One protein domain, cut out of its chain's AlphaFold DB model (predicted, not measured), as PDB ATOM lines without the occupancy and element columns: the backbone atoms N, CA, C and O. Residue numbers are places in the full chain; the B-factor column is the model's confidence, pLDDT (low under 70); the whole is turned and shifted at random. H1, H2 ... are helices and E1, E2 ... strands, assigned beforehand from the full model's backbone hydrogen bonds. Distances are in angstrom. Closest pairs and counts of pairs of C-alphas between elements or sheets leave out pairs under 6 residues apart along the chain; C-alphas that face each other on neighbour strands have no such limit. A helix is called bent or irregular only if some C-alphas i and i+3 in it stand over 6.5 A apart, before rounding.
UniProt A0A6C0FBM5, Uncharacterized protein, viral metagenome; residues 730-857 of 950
ATOM      1  N   GLN A 730     202.262 218.922 153.315       76.44
ATOM      2  CA  GLN A 730     202.104 220.360 153.556       76.44
ATOM      3  C   GLN A 730     200.852 220.674 154.383       76.44
ATOM      4  O   GLN A 730     200.922 221.588 155.203       76.44
ATOM      5  N   ASP A 731     199.818 219.834 154.303       83.88
ATOM      6  CA  ASP A 731     198.517 220.037 154.963       83.88
ATOM      7  C   ASP A 731     198.374 219.305 156.321       83.88
ATOM      8  O   ASP A 731     197.311 219.318 156.945       83.88
ATOM      9  N   ILE A 732     199.432 218.641 156.814       90.12
ATOM     10  CA  ILE A 732     199.396 218.000 158.140       90.12
ATOM     11  C   ILE A 732     199.553 219.065 159.220       90.12
ATOM     12  O   ILE A 732     200.661 219.549 159.451       90.12
ATOM     13  N   GLU A 733     198.482 219.357 159.946       93.94
ATOM     14  CA  GLU A 733     198.543 220.179 161.159       93.94
ATOM     15  C   GLU A 733     198.674 219.348 162.438       93.94
ATOM     16  O   GLU A 733     199.285 219.801 163.404       93.94
ATOM     17  N   PHE A 734     198.141 218.122 162.461       94.56
ATOM     18  CA  PHE A 734     198.054 217.324 163.683       94.56
ATOM     19  C   PHE A 734     198.585 215.909 163.504       94.56
ATOM     20  O   PHE A 734     198.325 215.227 162.508       94.56
ATOM     21  N   ILE A 735     199.296 215.445 164.531       96.38
ATOM     22  CA  ILE A 735     199.842 214.095 164.607       96.38
ATOM     23  C   ILE A 735     199.531 213.498 165.973       96.38
ATOM     24  O   ILE A 735     199.884 214.052 167.011       96.38
ATOM     25  N   ARG A 736     198.919 212.318 165.980       96.81
ATOM     26  CA  ARG A 736     198.736 211.499 167.174       96.81
ATOM     27  C   ARG A 736     199.734 210.346 167.158       96.81
ATOM     28  O   ARG A 736     199.676 209.462 166.309       96.81
ATOM     29  N   VAL A 737     200.620 210.348 168.144       97.69
ATOM     30  CA  VAL A 737     201.561 209.269 168.437       97.69
ATOM     31  C   VAL A 737     200.877 208.308 169.409       97.69
ATOM     32  O   VAL A 737     200.549 208.694 170.530       97.69
ATOM     33  N   SER A 738     200.640 207.062 169.008       97.31
ATOM     34  CA  SER A 738     200.095 206.024 169.894       97.31
ATOM     35  C   SER A 738     201.168 204.997 170.216       97.31
ATOM     36  O   SER A 738     201.841 204.515 169.309       97.31
ATOM     37  N   ASN A 739     201.324 204.633 171.490       98.06
ATOM     38  CA  ASN A 739     202.204 203.527 171.863       98.06
ATOM     39  C   ASN A 739     201.644 202.207 171.310       98.06
ATOM     40  O   ASN A 739     200.438 201.963 171.396       98.06
ATOM     41  N   LYS A 740     202.512 201.362 170.755       97.75
ATOM     42  CA  LYS A 740     202.146 200.018 170.297       97.75
ATOM     43  C   LYS A 740     201.897 199.081 171.481       97.75
ATOM     44  O   LYS A 740     202.447 199.311 172.563       97.75
ATOM     45  N   PRO A 741     201.143 197.982 171.288       92.81
ATOM     46  CA  PRO A 741     201.249 196.820 172.165       92.81
ATOM     47  C   PRO A 741     202.727 196.433 172.311       92.81
ATOM     48  O   PRO A 741     203.454 196.404 171.319       92.81
ATOM     49  N   ASP A 742     203.173 196.222 173.549       93.75
ATOM     50  CA  ASP A 742     204.565 195.924 173.924       93.75
ATOM     51  C   ASP A 742     205.615 197.008 173.567       93.75
ATOM     52  O   ASP A 742     206.810 196.816 173.802       93.75
ATOM     53  N   GLY A 743     205.187 198.173 173.061       94.38
ATOM     54  CA  GLY A 743     206.040 199.332 172.792       94.38
ATOM     55  C   GLY A 743     206.494 200.041 174.072       94.38
ATOM     56  O   GLY A 743     205.722 200.224 175.021       94.38
ATOM     57  N   GLY A 744     207.760 200.458 174.111       95.88
ATOM     58  CA  GLY A 744     208.336 201.185 175.238       95.88
ATOM     59  C   GLY A 744     208.017 202.682 175.215       95.88
ATOM     60  O   GLY A 744     208.733 203.455 174.586       95.88
ATOM     61  N   ASN A 745     207.031 203.128 175.997       97.38
ATOM     62  CA  ASN A 745     206.669 204.549 176.116       97.38
ATOM     63  C   ASN A 745     207.595 205.362 177.056       97.38
ATOM     64  O   ASN A 745     207.143 206.035 177.988       97.38
ATOM     65  N   TYR A 746     208.916 205.268 176.869       97.12
ATOM     66  CA  TYR A 746     209.872 206.020 177.693       97.12
ATOM     67  C   TYR A 746     209.647 207.536 177.551       97.12
ATOM     68  O   TYR A 746     209.424 208.028 176.448       97.12
ATOM     69  N   ALA A 747     209.703 208.260 178.673       97.50
ATOM     70  CA  ALA A 747     209.410 209.692 178.778       97.50
ATOM     71  C   ALA A 747     207.993 210.132 178.330       97.50
ATOM     72  O   ALA A 747     207.779 211.333 178.146       97.50
ATOM     73  N   SER A 748     207.024 209.210 178.226       97.44
ATOM     74  CA  SER A 748     205.615 209.493 177.890       97.44
ATOM     75  C   SER A 748     205.451 210.254 176.567       97.44
ATOM     76  O   SER A 748     204.843 211.323 176.523       97.44
ATOM     77  N   CYS A 749     206.046 209.731 175.497       98.25
ATOM     78  CA  CYS A 749     206.072 210.359 174.173       98.25
ATOM     79  C   CYS A 749     204.838 210.067 173.302       98.25
ATOM     80  O   CYS A 749     204.693 210.674 172.241       98.25
ATOM     81  N   ASP A 750     203.925 209.206 173.749       98.00
ATOM     82  CA  ASP A 750     202.573 209.100 173.193       98.00
ATOM     83  C   ASP A 750     201.766 210.409 173.374       98.00
ATOM     84  O   ASP A 750     202.026 211.201 174.280       98.00
ATOM     85  N   GLY A 751     200.741 210.643 172.558       97.50
ATOM     86  CA  GLY A 751     199.836 211.793 172.675       97.50
ATOM     87  C   GLY A 751     199.610 212.530 171.357       97.50
ATOM     88  O   GLY A 751     200.009 212.059 170.295       97.50
ATOM     89  N   CYS A 752     198.952 213.685 171.430       97.12
ATOM     90  CA  CYS A 752     198.705 214.542 170.270       97.12
ATOM     91  C   CYS A 752     199.745 215.664 170.208       97.12
ATOM     92  O   CYS A 752     200.081 216.255 171.232       97.12
ATOM     93  N   TYR A 753     200.234 215.940 169.006       97.75
ATOM     94  CA  TYR A 753     201.212 216.967 168.689       97.75
ATOM     95  C   TYR A 753     200.637 217.869 167.591       97.75
ATOM     96  O   TYR A 753     200.100 217.371 166.597       97.75
ATOM     97  N   VAL A 754     200.762 219.178 167.777       96.62
ATOM     98  CA  VAL A 754     200.303 220.222 166.851       96.62
ATOM     99  C   VAL A 754     201.508 220.779 166.111       96.62
ATOM    100  O   VAL A 754     202.527 221.068 166.732       96.62
ATOM    101  N   ARG A 755     201.419 220.930 164.795       96.94
ATOM    102  CA  ARG A 755     202.457 221.579 163.998       96.94
ATOM    103  C   ARG A 755     202.613 223.036 164.410       96.94
ATOM    104  O   ARG A 755     201.626 223.758 164.521       96.94
ATOM    105  N   ASP A 756     203.853 223.474 164.580       96.56
ATOM    106  CA  ASP A 756     204.171 224.877 164.813       96.56
ATOM    107  C   ASP A 756     205.126 225.381 163.726       96.56
ATOM    108  O   ASP A 756     206.269 224.938 163.616       96.56
ATOM    109  N   GLU A 757     204.639 226.294 162.884       95.94
ATOM    110  CA  GLU A 757     205.414 226.885 161.787       95.94
ATOM    111  C   GLU A 757     206.481 227.883 162.265       95.94
ATOM    112  O   GLU A 757     207.401 228.185 161.503       95.94
ATOM    113  N   ASN A 758     206.397 228.377 163.507       96.69
ATOM    114  CA  ASN A 758     207.365 229.338 164.047       96.69
ATOM    115  C   ASN A 758     208.720 228.683 164.350       96.69
ATOM    116  O   ASN A 758     209.757 229.345 164.308       96.69
ATOM    117  N   TYR A 759     208.723 227.376 164.618       97.31
ATOM    118  CA  TYR A 759     209.919 226.601 164.923       97.31
ATOM    119  C   TYR A 759     210.204 225.616 163.790       97.31
ATOM    120  O   TYR A 759     209.415 224.715 163.501       97.31
ATOM    121  N   LYS A 760     211.368 225.763 163.151       97.75
ATOM    122  CA  LYS A 760     211.813 224.876 162.070       97.75
ATOM    123  C   LYS A 760     213.164 224.285 162.414       97.75
ATOM    124  O   LYS A 760     214.089 225.012 162.752       97.75
ATOM    125  N   VAL A 761     213.267 222.966 162.289       97.38
ATOM    126  CA  VAL A 761     214.504 222.213 162.505       97.38
ATOM    127  C   VAL A 761     214.846 221.497 161.209       97.38
ATOM    128  O   VAL A 761     214.013 220.784 160.644       97.38
ATOM    129  N   ASN A 762     216.055 221.721 160.690       96.50
ATOM    130  CA  ASN A 762     216.473 221.223 159.371       96.50
ATOM    131  C   ASN A 762     215.480 221.587 158.249       96.50
ATOM    132  O   ASN A 762     215.108 220.753 157.422       96.50
ATOM    133  N   GLY A 763     214.997 222.835 158.261       95.31
ATOM    134  CA  GLY A 763     214.032 223.361 157.288       95.31
ATOM    135  C   GLY A 763     212.616 222.777 157.385       95.31
ATOM    136  O   GLY A 763     211.759 223.158 156.593       95.31
ATOM    137  N   THR A 764     212.353 221.882 158.341       95.88
ATOM    138  CA  THR A 764     211.051 221.224 158.520       95.88
ATOM    139  C   THR A 764     210.356 221.775 159.774       95.88
ATOM    140  O   THR A 764     211.031 221.904 160.798       95.88
ATOM    141  N   PRO A 765     209.048 222.101 159.738       97.06
ATOM    142  CA  PRO A 765     208.287 222.483 160.931       97.06
ATOM    143  C   PRO A 765     208.345 221.410 162.022       97.06
ATOM    144  O   PRO A 765     208.409 220.212 161.725       97.06
ATOM    145  N   VAL A 766     208.317 221.836 163.283       97.81
ATOM    146  CA  VAL A 766     208.210 220.920 164.429       97.81
ATOM    147  C   VAL A 766     206.747 220.617 164.752       97.81
ATOM    148  O   VAL A 766     205.848 221.386 164.418       97.81
ATOM    149  N   PHE A 767     206.505 219.513 165.455       98.12
ATOM    150  CA  PHE A 767     205.198 219.185 166.025       98.12
ATOM    151  C   PHE A 767     205.311 219.174 167.552       98.12
ATOM    152  O   PHE A 767     206.127 218.432 168.091       98.12
ATOM    153  N   ILE A 768     204.525 219.980 168.262       98.19
ATOM    154  CA  ILE A 768     204.638 220.235 169.705       98.19
ATOM    155  C   ILE A 768     203.455 219.616 170.458       98.19
ATOM    156  O   ILE A 768     202.295 219.797 170.099       98.19
ATOM    157  N   ASN A 769     203.751 218.905 171.543       97.81
ATOM    158  CA  ASN A 769     202.805 218.489 172.571       97.81
ATOM    159  C   ASN A 769     203.125 219.290 173.837       97.81
ATOM    160  O   ASN A 769     203.953 218.885 174.661       97.81
ATOM    161  N   GLU A 770     202.489 220.456 173.954       96.38
ATOM    162  CA  GLU A 770     202.688 221.411 175.051       96.38
ATOM    163  C   GLU A 770     202.420 220.750 176.413       96.38
ATOM    164  O   GLU A 770     203.257 220.823 177.314       96.38
ATOM    165  N   TYR A 771     201.312 220.005 176.523       95.31
ATOM    166  CA  TYR A 771     200.870 219.344 177.757       95.31
ATOM    167  C   TYR A 771     201.897 218.354 178.325       95.31
ATOM    168  O   TYR A 771     202.100 218.302 179.537       95.31
ATOM    169  N   LYS A 772     202.568 217.571 177.469       97.38
ATOM    170  CA  LYS A 772     203.632 216.644 177.899       97.38
ATOM    171  C   LYS A 772     205.037 217.251 177.840       97.38
ATOM    172  O   LYS A 772     206.003 216.555 178.159       97.38
ATOM    173  N   SER A 773     205.172 218.513 177.425       98.00
ATOM    174  CA  SER A 773     206.459 219.177 177.176       98.00
ATOM    175  C   SER A 773     207.357 218.348 176.242       98.00
ATOM    176  O   SER A 773     208.512 218.031 176.553       98.00
ATOM    177  N   ARG A 774     206.796 217.905 175.111       98.44
ATOM    178  CA  ARG A 774     207.495 217.131 174.070       98.44
ATOM    179  C   ARG A 774     207.365 217.814 172.718       98.44
ATOM    180  O   ARG A 774     206.355 218.451 172.448       98.44
ATOM    181  N   PHE A 775     208.341 217.611 171.844       98.50
ATOM    182  CA  PHE A 775     208.196 217.933 170.428       98.50
ATOM    183  C   PHE A 775     208.820 216.854 169.543       98.50
ATOM    184  O   PHE A 775     209.720 216.125 169.972       98.50
ATOM    185  N   ILE A 776     208.314 216.751 168.317       98.56
ATOM    186  CA  ILE A 776     208.843 215.919 167.241       98.56
ATOM    187  C   ILE A 776     209.487 216.839 166.214       98.56
ATOM    188  O   ILE A 776     208.859 217.784 165.738       98.56
ATOM    189  N   ALA A 777     210.732 216.551 165.861       98.31
ATOM    190  CA  ALA A 777     211.484 217.310 164.874       98.31
ATOM    191  C   ALA A 777     212.383 216.393 164.046       98.31
ATOM    192  O   ALA A 777     212.685 215.257 164.426       98.31
ATOM    193  N   ARG A 778     212.830 216.898 162.899       97.88
ATOM    194  CA  ARG A 778     213.731 216.177 162.007       97.88
ATOM    195  C   ARG A 778     215.181 216.303 162.481       97.88
ATOM    196  O   ARG A 778     215.750 217.386 162.403       97.88
ATOM    197  N   SER A 779     215.799 215.199 162.893       97.69
ATOM    198  CA  SER A 779     217.224 215.094 163.231       97.69
ATOM    199  C   SER A 779     217.993 214.430 162.090       97.69
ATOM    200  O   SER A 779     217.873 213.222 161.854       97.69
ATOM    201  N   GLY A 780     218.744 215.235 161.334       95.56
ATOM    202  CA  GLY A 780     219.402 214.816 160.100       95.56
ATOM    203  C   GLY A 780     218.438 214.129 159.119       95.56
ATOM    204  O   GLY A 780     217.540 214.747 158.540       95.56
ATOM    205  N   SER A 781     218.607 212.816 158.949       95.81
ATOM    206  CA  SER A 781     217.773 211.980 158.079       95.81
ATOM    207  C   SER A 781     216.593 211.288 158.781       95.81
ATOM    208  O   SER A 781     215.806 210.643 158.097       95.81
ATOM    209  N   THR A 782     216.451 211.410 160.103       98.00
ATOM    210  CA  THR A 782     215.428 210.719 160.919       98.00
ATOM    211  C   THR A 782     214.499 211.699 161.633       98.00
ATOM    212  O   THR A 782     214.816 212.876 161.776       98.00
ATOM    213  N   TRP A 783     213.350 211.224 162.110       98.38
ATOM    214  CA  TRP A 783     212.468 211.986 162.996       98.38
ATOM    215  C   TRP A 783     212.714 211.580 164.445       98.38
ATOM    216  O   TRP A 783     212.888 210.397 164.725       98.38
ATOM    217  N   ILE A 784     212.733 212.540 165.367       98.50
ATOM    218  CA  ILE A 784     213.035 212.312 166.783       98.50
ATOM    219  C   ILE A 784     212.010 213.018 167.664       98.50
ATOM    220  O   ILE A 784     211.677 214.175 167.417       98.50
ATOM    221  N   ILE A 785     211.552 212.327 168.714       98.62
ATOM    222  CA  ILE A 785     210.757 212.909 169.802       98.62
ATOM    223  C   ILE A 785     211.693 213.248 170.965       98.62
ATOM    224  O   ILE A 785     212.398 212.375 171.479       98.62
ATOM    225  N   THR A 786     211.691 214.503 171.409       98.56
ATOM    226  CA  THR A 786     212.502 214.979 172.539       98.56
ATOM    227  C   THR A 786     211.717 215.960 173.423       98.56
ATOM    228  O   THR A 786     210.524 216.186 173.211       98.56
ATOM    229  N   GLY A 787     212.340 216.468 174.486       98.25
ATOM    230  CA  GLY A 787     211.718 217.392 175.442       98.25
ATOM    231  C   GLY A 787     211.819 218.853 175.002       98.25
ATOM    232  O   GLY A 787     212.870 219.268 174.515       98.25
ATOM    233  N   THR A 788     210.757 219.644 175.195       98.38
ATOM    234  CA  THR A 788     210.708 221.058 174.762       98.38
ATOM    235  C   THR A 788     211.750 221.953 175.431       98.38
ATOM    236  O   THR A 788     212.111 222.971 174.855       98.38
ATOM    237  N   GLN A 789     212.326 221.551 176.569       98.31
ATOM    238  CA  GLN A 789     213.438 222.268 177.206       98.31
ATOM    239  C   GLN A 789     214.721 222.336 176.354       98.31
ATOM    240  O   GLN A 789     215.615 223.112 176.667       98.31
ATOM    241  N   TRP A 790     214.826 221.525 175.294       98.12
ATOM    242  CA  TRP A 790     215.934 221.565 174.332       98.12
ATOM    243  C   TRP A 790     215.567 222.266 173.014       98.12
ATOM    244  O   TRP A 790     216.398 222.341 172.114       98.12
ATOM    245  N   MET A 791     214.321 222.733 172.865       98.12
ATOM    246  CA  MET A 791     213.771 223.158 171.574       98.12
ATOM    247  C   MET A 791     214.487 224.381 171.002       98.12
ATOM    248  O   MET A 791     214.860 224.357 169.836       98.12
ATOM    249  N   GLU A 792     214.729 225.409 171.819       98.00
ATOM    250  CA  GLU A 792     215.387 226.650 171.385       98.00
ATOM    251  C   GLU A 792     216.810 226.384 170.878       98.00
ATOM    252  O   GLU A 792     217.125 226.724 169.741       98.00
ATOM    253  N   ALA A 793     217.624 225.663 171.660       98.12
ATOM    254  CA  ALA A 793     218.992 225.303 171.283       98.12
ATOM    255  C   ALA A 793     219.056 224.416 170.022       98.12
ATOM    256  O   ALA A 793     219.899 224.631 169.156       98.12
ATOM    257  N   ILE A 794     218.149 223.438 169.879       98.44
ATOM    258  CA  ILE A 794     218.082 222.576 168.682       98.44
ATOM    259  C   ILE A 794     217.665 223.381 167.442       98.44
ATOM    260  O   ILE A 794     218.179 223.139 166.348       98.44
ATOM    261  N   VAL A 795     216.742 224.337 167.592       98.06
ATOM    262  CA  VAL A 795     216.325 225.232 166.506       98.06
ATOM    263  C   VAL A 795     217.489 226.133 166.088       98.06
ATOM    264  O   VAL A 795     217.836 226.124 164.906       98.06
ATOM    265  N   GLU A 796     218.143 226.812 167.034       97.81
ATOM    266  CA  GLU A 796     219.307 227.680 166.802       97.81
ATOM    267  C   GLU A 796     220.460 226.928 166.112       97.81
ATOM    268  O   GLU A 796     220.887 227.312 165.019       97.81
ATOM    269  N   GLU A 797     220.892 225.781 166.653       97.50
ATOM    270  CA  GLU A 797     221.947 224.966 166.034       97.50
ATOM    271  C   GLU A 797     221.584 224.476 164.620       97.50
ATOM    272  O   GLU A 797     222.472 224.298 163.781       97.50
ATOM    273  N   SER A 798     220.297 224.259 164.333       97.25
ATOM    274  CA  SER A 798     219.835 223.842 163.002       97.25
ATOM    275  C   SER A 798     219.735 224.983 161.983       97.25
ATOM    276  O   SER A 798     219.702 224.714 160.780       97.25
ATOM    277  N   MET A 799     219.722 226.243 162.438       96.00
ATOM    278  CA  MET A 799     219.878 227.412 161.566       96.00
ATOM    279  C   MET A 799     221.342 227.593 161.145       96.00
ATOM    280  O   MET A 799     221.607 227.932 159.992       96.00
ATOM    281  N   GLU A 800     222.294 227.315 162.040       96.69
ATOM    282  CA  GLU A 800     223.729 227.360 161.726       96.69
ATOM    283  C   GLU A 800     224.197 226.173 160.869       96.69
ATOM    284  O   GLU A 800     225.043 226.326 159.982       96.69
ATOM    285  N   LYS A 801     223.683 224.969 161.151       95.50
ATOM    286  CA  LYS A 801     224.167 223.705 160.574       95.50
ATOM    287  C   LYS A 801     223.073 223.056 159.736       95.50
ATOM    288  O   LYS A 801     222.137 222.454 160.262       95.50
ATOM    289  N   SER A 802     223.235 223.084 158.414       91.38
ATOM    290  CA  SER A 802     222.387 222.292 157.523       91.38
ATOM    291  C   SER A 802     222.509 220.798 157.857       91.38
ATOM    292  O   SER A 802     223.610 220.258 157.959       91.38
ATOM    293  N   ASN A 803     221.366 220.123 158.026       92.94
ATOM    294  CA  ASN A 803     221.299 218.712 158.427       92.94
ATOM    295  C   ASN A 803     221.906 218.442 159.830       92.94
ATOM    296  O   ASN A 803     222.558 217.417 160.050       92.94
ATOM    297  N   HIS A 804     221.675 219.358 160.779       96.88
ATOM    298  CA  HIS A 804     221.973 219.209 162.207       96.88
ATOM    299  C   HIS A 804     221.380 217.910 162.782       96.88
ATOM    300  O   HIS A 804     220.233 217.550 162.501       96.88
ATOM    301  N   SER A 805     222.161 217.214 163.609       97.44
ATOM    302  CA  SER A 805     221.780 215.954 164.249       97.44
ATOM    303  C   SER A 805     221.809 216.112 165.766       97.44
ATOM    304  O   SER A 805     222.856 216.406 166.341       97.44
ATOM    305  N   PHE A 806     220.661 215.882 166.396       98.25
ATOM    306  CA  PHE A 806     220.442 215.875 167.842       98.25
ATOM    307  C   PHE A 806     219.898 214.514 168.303       98.25
ATOM    308  O   PHE A 806     219.455 213.697 167.494       98.25
ATOM    309  N   GLY A 807     219.929 214.264 169.614       97.81
ATOM    310  CA  GLY A 807     219.341 213.076 170.240       97.81
ATOM    311  C   GLY A 807     217.954 213.334 170.841       97.81
ATOM    312  O   GLY A 807     217.538 214.475 171.031       97.81
ATOM    313  N   GLY A 808     217.244 212.267 171.199       97.56
ATOM    314  CA  GLY A 808     215.962 212.362 171.898       97.56
ATOM    315  C   GLY A 808     215.572 211.057 172.577       97.56
ATOM    316  O   GLY A 808     216.373 210.127 172.667       97.56
ATOM    317  N   PHE A 809     214.337 210.996 173.064       98.25
ATOM    318  CA  PHE A 809     213.808 209.829 173.771       98.25
ATOM    319  C   PHE A 809     213.507 208.669 172.821       98.25
ATOM    320  O   PHE A 809     213.733 207.517 173.178       98.25
ATOM    321  N   HIS A 810     213.024 208.987 171.614       98.31
ATOM    322  CA  HIS A 810     212.645 208.026 170.576       98.31
ATOM    323  C   HIS A 810     212.977 208.566 169.191       98.31
ATOM    324  O   HIS A 810     212.904 209.774 168.971       98.31
ATOM    325  N   ALA A 811     213.283 207.671 168.251       98.19
ATOM    326  CA  ALA A 811     213.615 208.010 166.870       98.19
ATOM    327  C   ALA A 811     212.890 207.101 165.862       98.19
ATOM    328  O   ALA A 811     212.576 205.943 166.161       98.19
ATOM    329  N   SER A 812     212.669 207.610 164.649       98.12
ATOM    330  CA  SER A 812     212.203 206.808 163.522       98.12
ATOM    331  C   SER A 812     213.277 205.805 163.092       98.12
ATOM    332  O   SER A 812     214.467 206.096 163.023       98.12
ATOM    333  N   THR A 813     212.833 204.596 162.774       97.19
ATOM    334  CA  THR A 813     213.660 203.463 162.328       97.19
ATOM    335  C   THR A 813     214.079 203.553 160.861       97.19
ATOM    336  O   THR A 813     214.996 202.847 160.449       97.19
ATOM    337  N   ASN A 814     213.433 204.412 160.069       95.06
ATOM    338  CA  ASN A 814     213.805 204.707 158.690       95.06
ATOM    339  C   ASN A 814     214.175 206.189 158.508       95.06
ATOM    340  O   ASN A 814     213.838 207.055 159.319       95.06
ATOM    341  N   THR A 815     214.860 206.470 157.400       95.25
ATOM    342  CA  THR A 815     215.351 207.803 157.034       95.25
ATOM    343  C   THR A 815     214.332 208.587 156.197       95.25
ATOM    344  O   THR A 815     214.662 209.082 155.116       95.25
ATOM    345  N   SER A 816     213.058 208.584 156.603       91.62
ATOM    346  CA  SER A 816     211.992 209.133 155.759       91.62
ATOM    347  C   SER A 816     211.957 210.660 155.766       91.62
ATOM    348  O   SER A 816     212.006 211.294 156.820       91.62
ATOM    349  N   ASN A 817     211.774 211.262 154.587       91.81
ATOM    350  CA  ASN A 817     211.600 212.707 154.485       91.81
ATOM    351  C   ASN A 817     210.286 213.198 155.103       91.81
ATOM    352  O   ASN A 817     210.273 214.299 155.642       91.81
ATOM    353  N   SER A 818     209.230 212.384 155.055       93.56
ATOM    354  CA  SER A 818     207.902 212.685 155.594       93.56
ATOM    355  C   SER A 818     207.675 211.950 156.913       93.56
ATOM    356  O   SER A 818     208.041 210.781 157.050       93.56
ATOM    357  N   ILE A 819     207.032 212.624 157.869       95.00
ATOM    358  CA  ILE A 819     206.639 212.039 159.155       95.00
ATOM    359  C   ILE A 819     205.504 211.008 159.023       95.00
ATOM    360  O   ILE A 819     205.449 210.085 159.829       95.00
ATOM    361  N   ILE A 820     204.664 211.083 157.975       93.25
ATOM    362  CA  ILE A 820     203.644 210.052 157.676       93.25
ATOM    363  C   ILE A 820     204.329 208.716 157.382       93.25
ATOM    364  O   ILE A 820     203.935 207.662 157.870       93.25
ATOM    365  N   THR A 821     205.373 208.759 156.553       93.06
ATOM    366  CA  THR A 821     206.111 207.573 156.105       93.06
ATOM    367  C   THR A 821     207.291 207.233 157.020       93.06
ATOM    368  O   THR A 821     208.067 206.324 156.714       93.06
ATOM    369  N   ALA A 822     207.433 207.929 158.152       95.75
ATOM    370  CA  ALA A 822     208.391 207.592 159.191       95.75
ATOM    371  C   ALA A 822     207.904 206.359 159.969       95.75
ATOM    372  O   ALA A 822     206.835 206.363 160.577       95.75
ATOM    373  N   THR A 823     208.694 205.287 159.972       97.06
ATOM    374  CA  THR A 823     208.390 204.070 160.730       97.06
ATOM    375  C   THR A 823     208.976 204.176 162.128       97.06
ATOM    376  O   THR A 823     210.157 204.476 162.286       97.06
ATOM    377  N   TRP A 824     208.203 203.866 163.163       98.06
ATOM    378  CA  TRP A 824     208.656 203.929 164.556       98.06
ATOM    379  C   TRP A 824     208.622 202.539 165.179       98.06
ATOM    380  O   TRP A 824     207.698 201.766 164.916       98.06
ATOM    381  N   LYS A 825     209.627 202.213 165.996       97.44
ATOM    382  CA  LYS A 825     209.703 200.910 166.667       97.44
ATOM    383  C   LYS A 825     208.526 200.743 167.630       97.44
ATOM    384  O   LYS A 825     207.718 199.839 167.446       97.44
ATOM    385  N   ASP A 826     208.413 201.667 168.578       97.81
ATOM    386  CA  ASP A 826     207.499 201.582 169.719       97.81
ATOM    387  C   ASP A 826     206.145 202.286 169.493       97.81
ATOM    388  O   ASP A 826     205.224 202.097 170.283       97.81
ATOM    389  N   TYR A 827     205.975 203.036 168.394       98.06
ATOM    390  CA  TYR A 827     204.765 203.834 168.134       98.06
ATOM    391  C   TYR A 827     204.112 203.575 166.774       98.06
ATOM    392  O   TYR A 827     204.759 203.150 165.812       98.06
ATOM    393  N   GLU A 828     202.823 203.889 166.706       97.44
ATOM    394  CA  GLU A 828     202.052 204.131 165.487       97.44
ATOM    395  C   GLU A 828     201.768 205.631 165.363       97.44
ATOM    396  O   GLU A 828     201.469 206.305 166.352       97.44
ATOM    397  N   ILE A 829     201.898 206.152 164.143       96.44
ATOM    398  CA  ILE A 829     201.689 207.562 163.815       96.44
ATOM    399  C   ILE A 829     200.382 207.677 163.045       96.44
ATOM    400  O   ILE A 829     200.245 207.117 161.960       96.44
ATOM    401  N   PHE A 830     199.442 208.428 163.604       95.38
ATOM    402  CA  PHE A 830     198.202 208.809 162.944       95.38
ATOM    403  C   PHE A 830     198.291 210.295 162.615       95.38
ATOM    404  O   PHE A 830     198.590 211.102 163.493       95.38
ATOM    405  N   VAL A 831     198.051 210.656 161.359       93.00
ATOM    406  CA  VAL A 831     198.010 212.055 160.917       93.00
ATOM    407  C   VAL A 831     196.565 212.481 160.683       93.00
ATOM    408  O   VAL A 831     195.716 211.646 160.371       93.00
ATOM    409  N   SER A 832     196.269 213.762 160.876       89.06
ATOM    410  CA  SER A 832     194.935 214.319 160.634       89.06
ATOM    411  C   SER A 832     195.031 215.776 160.190       89.06
ATOM    412  O   SER A 832     195.876 216.532 160.677       89.06
ATOM    413  N   SER A 833     194.146 216.167 159.279       85.06
ATOM    414  CA  SER A 833     193.947 217.569 158.898       85.06
ATOM    415  C   SER A 833     193.194 218.335 159.995       85.06
ATOM    416  O   SER A 833     192.467 217.734 160.794       85.06
ATOM    417  N   ALA A 834     193.288 219.670 160.001       74.88
ATOM    418  CA  ALA A 834     192.518 220.533 160.910       74.88
ATOM    419  C   ALA A 834     191.023 220.169 160.945       74.88
ATOM    420  O   ALA A 834     190.410 220.016 162.006       74.88
ATOM    421  N   SER A 835     190.461 219.951 159.750       73.56
ATOM    422  CA  SER A 835     189.040 219.675 159.521       73.56
ATOM    423  C   SER A 835     188.546 218.364 160.148       73.56
ATOM    424  O   SER A 835     187.366 218.242 160.489       73.56
ATOM    425  N   GLU A 836     189.439 217.387 160.325       73.31
ATOM    426  CA  GLU A 836     189.153 216.110 160.983       73.31
ATOM    427  C   GLU A 836     189.311 216.225 162.502       73.31
ATOM    428  O   GLU A 836     188.556 215.606 163.257       73.31
ATOM    429  N   VAL A 837     190.252 217.048 162.973       65.62
ATOM    430  CA  VAL A 837     190.554 217.204 164.403       65.62
ATOM    431  C   VAL A 837     189.453 217.943 165.152       65.62
ATOM    432  O   VAL A 837     189.052 217.482 166.224       65.62
ATOM    433  N   VAL A 838     188.889 219.004 164.566       63.88
ATOM    434  CA  VAL A 838     187.730 219.720 165.137       63.88
ATOM    435  C   VAL A 838     186.527 218.785 165.329       63.88
ATOM    436  O   VAL A 838     185.799 218.916 166.314       63.88
ATOM    437  N   LYS A 839     186.343 217.808 164.430       64.50
ATOM    438  CA  LYS A 839     185.261 216.813 164.499       64.50
ATOM    439  C   LYS A 839     185.541 215.685 165.495       64.50
ATOM    440  O   LYS A 839     184.620 215.241 166.166       64.50
ATOM    441  N   THR A 840     186.789 215.224 165.591       59.78
ATOM    442  CA  THR A 840     187.115 213.932 166.229       59.78
ATOM    443  C   THR A 840     187.736 214.060 167.626       59.78
ATOM    444  O   THR A 840     187.640 213.137 168.434       59.78
ATOM    445  N   TYR A 841     188.407 215.175 167.939       61.75
ATOM    446  CA  TYR A 841     189.341 215.249 169.077       61.75
ATOM    447  C   TYR A 841     189.073 216.380 170.083       61.75
ATOM    448  O   TYR A 841     189.865 216.569 171.011       61.75
ATOM    449  N   ARG A 842     187.934 217.075 169.965       61.59
ATOM    450  CA  ARG A 842     187.558 218.260 170.767       61.59
ATOM    451  C   ARG A 842     187.701 218.089 172.287       61.59
ATOM    452  O   ARG A 842     187.984 219.049 172.994       61.59
ATOM    453  N   HIS A 843     187.524 216.866 172.783       59.06
ATOM    454  CA  HIS A 843     187.520 216.527 174.212       59.06
ATOM    455  C   HIS A 843     188.881 216.065 174.758       59.06
ATOM    456  O   HIS A 843     189.040 215.954 175.970       59.06
ATOM    457  N   LEU A 844     189.848 215.738 173.889       55.78
ATOM    458  CA  LEU A 844     191.097 215.074 174.295       55.78
ATOM    459  C   LEU A 844     192.256 216.047 174.556       55.78
ATOM    460  O   LEU A 844     193.102 215.741 175.393       55.78
ATOM    461  N   CYS A 845     192.253 217.223 173.921       59.88
ATOM    462  CA  CYS A 845     193.082 218.371 174.301       59.88
ATOM    463  C   CYS A 845     192.280 219.674 174.082       59.88
ATOM    464  O   CYS A 845     192.198 220.128 172.939       59.88
ATOM    465  N   PRO A 846     191.714 220.304 175.130       58.84
ATOM    466  CA  PRO A 846     190.923 221.533 174.987       58.84
ATOM    467  C   PRO A 846     191.668 222.673 174.270       58.84
ATOM    468  O   PRO A 846     191.121 223.269 173.345       58.84
ATOM    469  N   SER A 847     192.952 222.882 174.586       60.06
ATOM    470  CA  SER A 847     193.801 223.887 173.927       60.06
ATOM    471  C   SER A 847     194.001 223.643 172.423       60.06
ATOM    472  O   SER A 847     194.171 224.593 171.661       60.06
ATOM    473  N   MET A 848     193.920 222.388 171.953       62.62
ATOM    474  CA  MET A 848     193.950 222.100 170.513       62.62
ATOM    475  C   MET A 848     192.641 222.491 169.827       62.62
ATOM    476  O   MET A 848     192.683 222.921 168.679       62.62
ATOM    477  N   SER A 849     191.488 222.382 170.504       59.53
ATOM    478  CA  SER A 849     190.220 222.853 169.932       59.53
ATOM    479  C   SER A 849     190.226 224.365 169.753       59.53
ATOM    480  O   SER A 849     189.710 224.837 168.749       59.53
ATOM    481  N   GLU A 850     190.777 225.122 170.699       69.06
ATOM    482  CA  GLU A 850     190.842 226.586 170.613       69.06
ATOM    483  C   GLU A 850     191.780 227.037 169.488       69.06
ATOM    484  O   GLU A 850     191.396 227.866 168.667       69.06
ATOM    485  N   ARG A 851     192.969 226.425 169.377       65.31
ATOM    486  CA  ARG A 851     193.944 226.748 168.322       65.31
ATOM    487  C   ARG A 851     193.456 226.327 166.928       65.31
ATOM    488  O   ARG A 851     193.607 227.097 165.986       65.31
ATOM    489  N   ALA A 852     192.802 225.167 166.800       63.50
ATOM    490  CA  ALA A 852     192.177 224.735 165.545       63.50
ATOM    491  C   ALA A 852     190.980 225.615 165.146       63.50
ATOM    492  O   ALA A 852     190.820 225.929 163.969       63.50
ATOM    493  N   LEU A 853     190.158 226.052 166.112       65.38
ATOM    494  CA  LEU A 853     189.066 226.993 165.849       65.38
ATOM    495  C   LEU A 853     189.604 228.352 165.391       65.38
ATOM    496  O   LEU A 853     189.120 228.868 164.386       65.38
ATOM    497  N   ALA A 854     190.635 228.882 166.058       69.75
ATOM    498  CA  ALA A 854     191.292 230.128 165.666       69.75
ATOM    499  C   ALA A 854     191.819 230.066 164.220       69.75
ATOM    500  O   ALA A 854     191.486 230.942 163.424       69.75
ATOM    501  N   LEU A 855     192.542 228.997 163.860       61.25
ATOM    502  CA  LEU A 855     193.029 228.759 162.493       61.25
ATOM    503  C   LEU A 855     191.887 228.615 161.474       61.25
ATOM    504  O   LEU A 855     191.964 229.177 160.390       61.25
ATOM    505  N   SER A 856     190.791 227.933 161.825       60.62
ATOM    506  CA  SER A 856     189.624 227.828 160.934       60.62
ATOM    507  C   SER A 856     188.836 229.136 160.778       60.62
ATOM    508  O   SER A 856     188.077 229.275 159.827       60.62
ATOM    509  N   SER A 857     188.993 230.085 161.709       57.75
ATOM    510  CA  SER A 857     188.255 231.355 161.715       57.75
ATOM    511  C   SER A 857     188.959 232.498 160.979       57.75
ATOM    512  O   SER A 857     188.324 233.509 160.692       57.75
TER     513      SER A 857
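Overview. This is residues 730 to 857 of the 950 residues of an uncharacterized protein of viral metagenome (UniProt A0A6C0FBM5). A strongly twisted sheet of six strands curls like part of a barrel, with H1 packed over E2, E3 and E4, while the small helical hairpin of H2 and H3 only grazes the sheet. Between H1 and E6 a long stretch without a named element runs back past edge strand E5, and its residues 810 to 811 pair with that strand. The printed part has 128 residues, with named elements in the order E1 E2 E3 E4 E5 H1 E6 H2 H3; the sheet, E5 E4 E3 E2 E1 E6, is antiparallel throughout, and the class is mixed, helices and strands. The whole is compact, with a radius of gyration of the C-alphas of 14.1 A and spans of 38 by 36 by 25 A.

Along the chain. E1, residues 734 to 739, begins at C-alpha 734 (198.054, 217.324, 163.683) and is 16.6 A long. E2, residues 751 to 761, is 20.7 A long and bends by 101 degrees at residue 758. E3 is residues 764 to 769, E4 is 774 to 779 and E5 is 782 to 787. H1, residues 788 to 800, starts at C-alpha 788 (210.708, 221.058, 174.762) and is 19.5 A long; it is irregular, with C-alphas 789 and 792 7.5 A apart. E6 is residues 827 to 832 and H2 is 834 to 840. H3, residues 846 to 857, is 16.7 A long and ends at C-alpha 857 (188.255, 231.355, 161.715).

Arrangement. E1 to E5 form a meander, each strand the antiparallel neighbour of the one before. E1 and E2 are a hairpin, with N 735 and O 753 at 2.9 A. E2 pairs with E1 over residues 751 to 754 and with E3 over 754 to 761, where N 756 and O 766 are 2.9 A apart. Between neighbour strands E4 and E3, N 776 and O 767 are within hydrogen-bond range at 2.8 A, and between neighbour strands E5 and E4, N 784 and O 777 are within hydrogen-bond range at 2.9 A. On the other side of E1 from E2 is edge strand E6, antiparallel to E1, with N 736 and O 830 at 2.8 A. H1 is on the sheet at a height of 8.3 A, over E2 and only just over E3 and E4, with 3 C-alphas falling on each of these two. On the local plane H1 stands at 20 degrees to E2, along the strands; their closest C-alphas, Val 761 and Val 795, are 5.3 A apart. H2 and H3 touch as a helical hairpin, at a steep tilt of 44 degrees, opposite ways, their closest C-alphas being Val 838 and Ser 849 at 6.2 A. H1 is apart from both. Every O i to N i+4 pair is within hydrogen-bond range in H3, against 7 of 9 in H1 and 2 of 3 in H2.

Size, cuts and confidence. The farthest C-alphas, Asp 742 and Ser 857, are 40.9 A apart. The printed part has no cut; the links E1 to E2 and H1 to E6 are long. Residues 837 to 857 are under pLDDT 70, against a mean of 90.1 for the printed part.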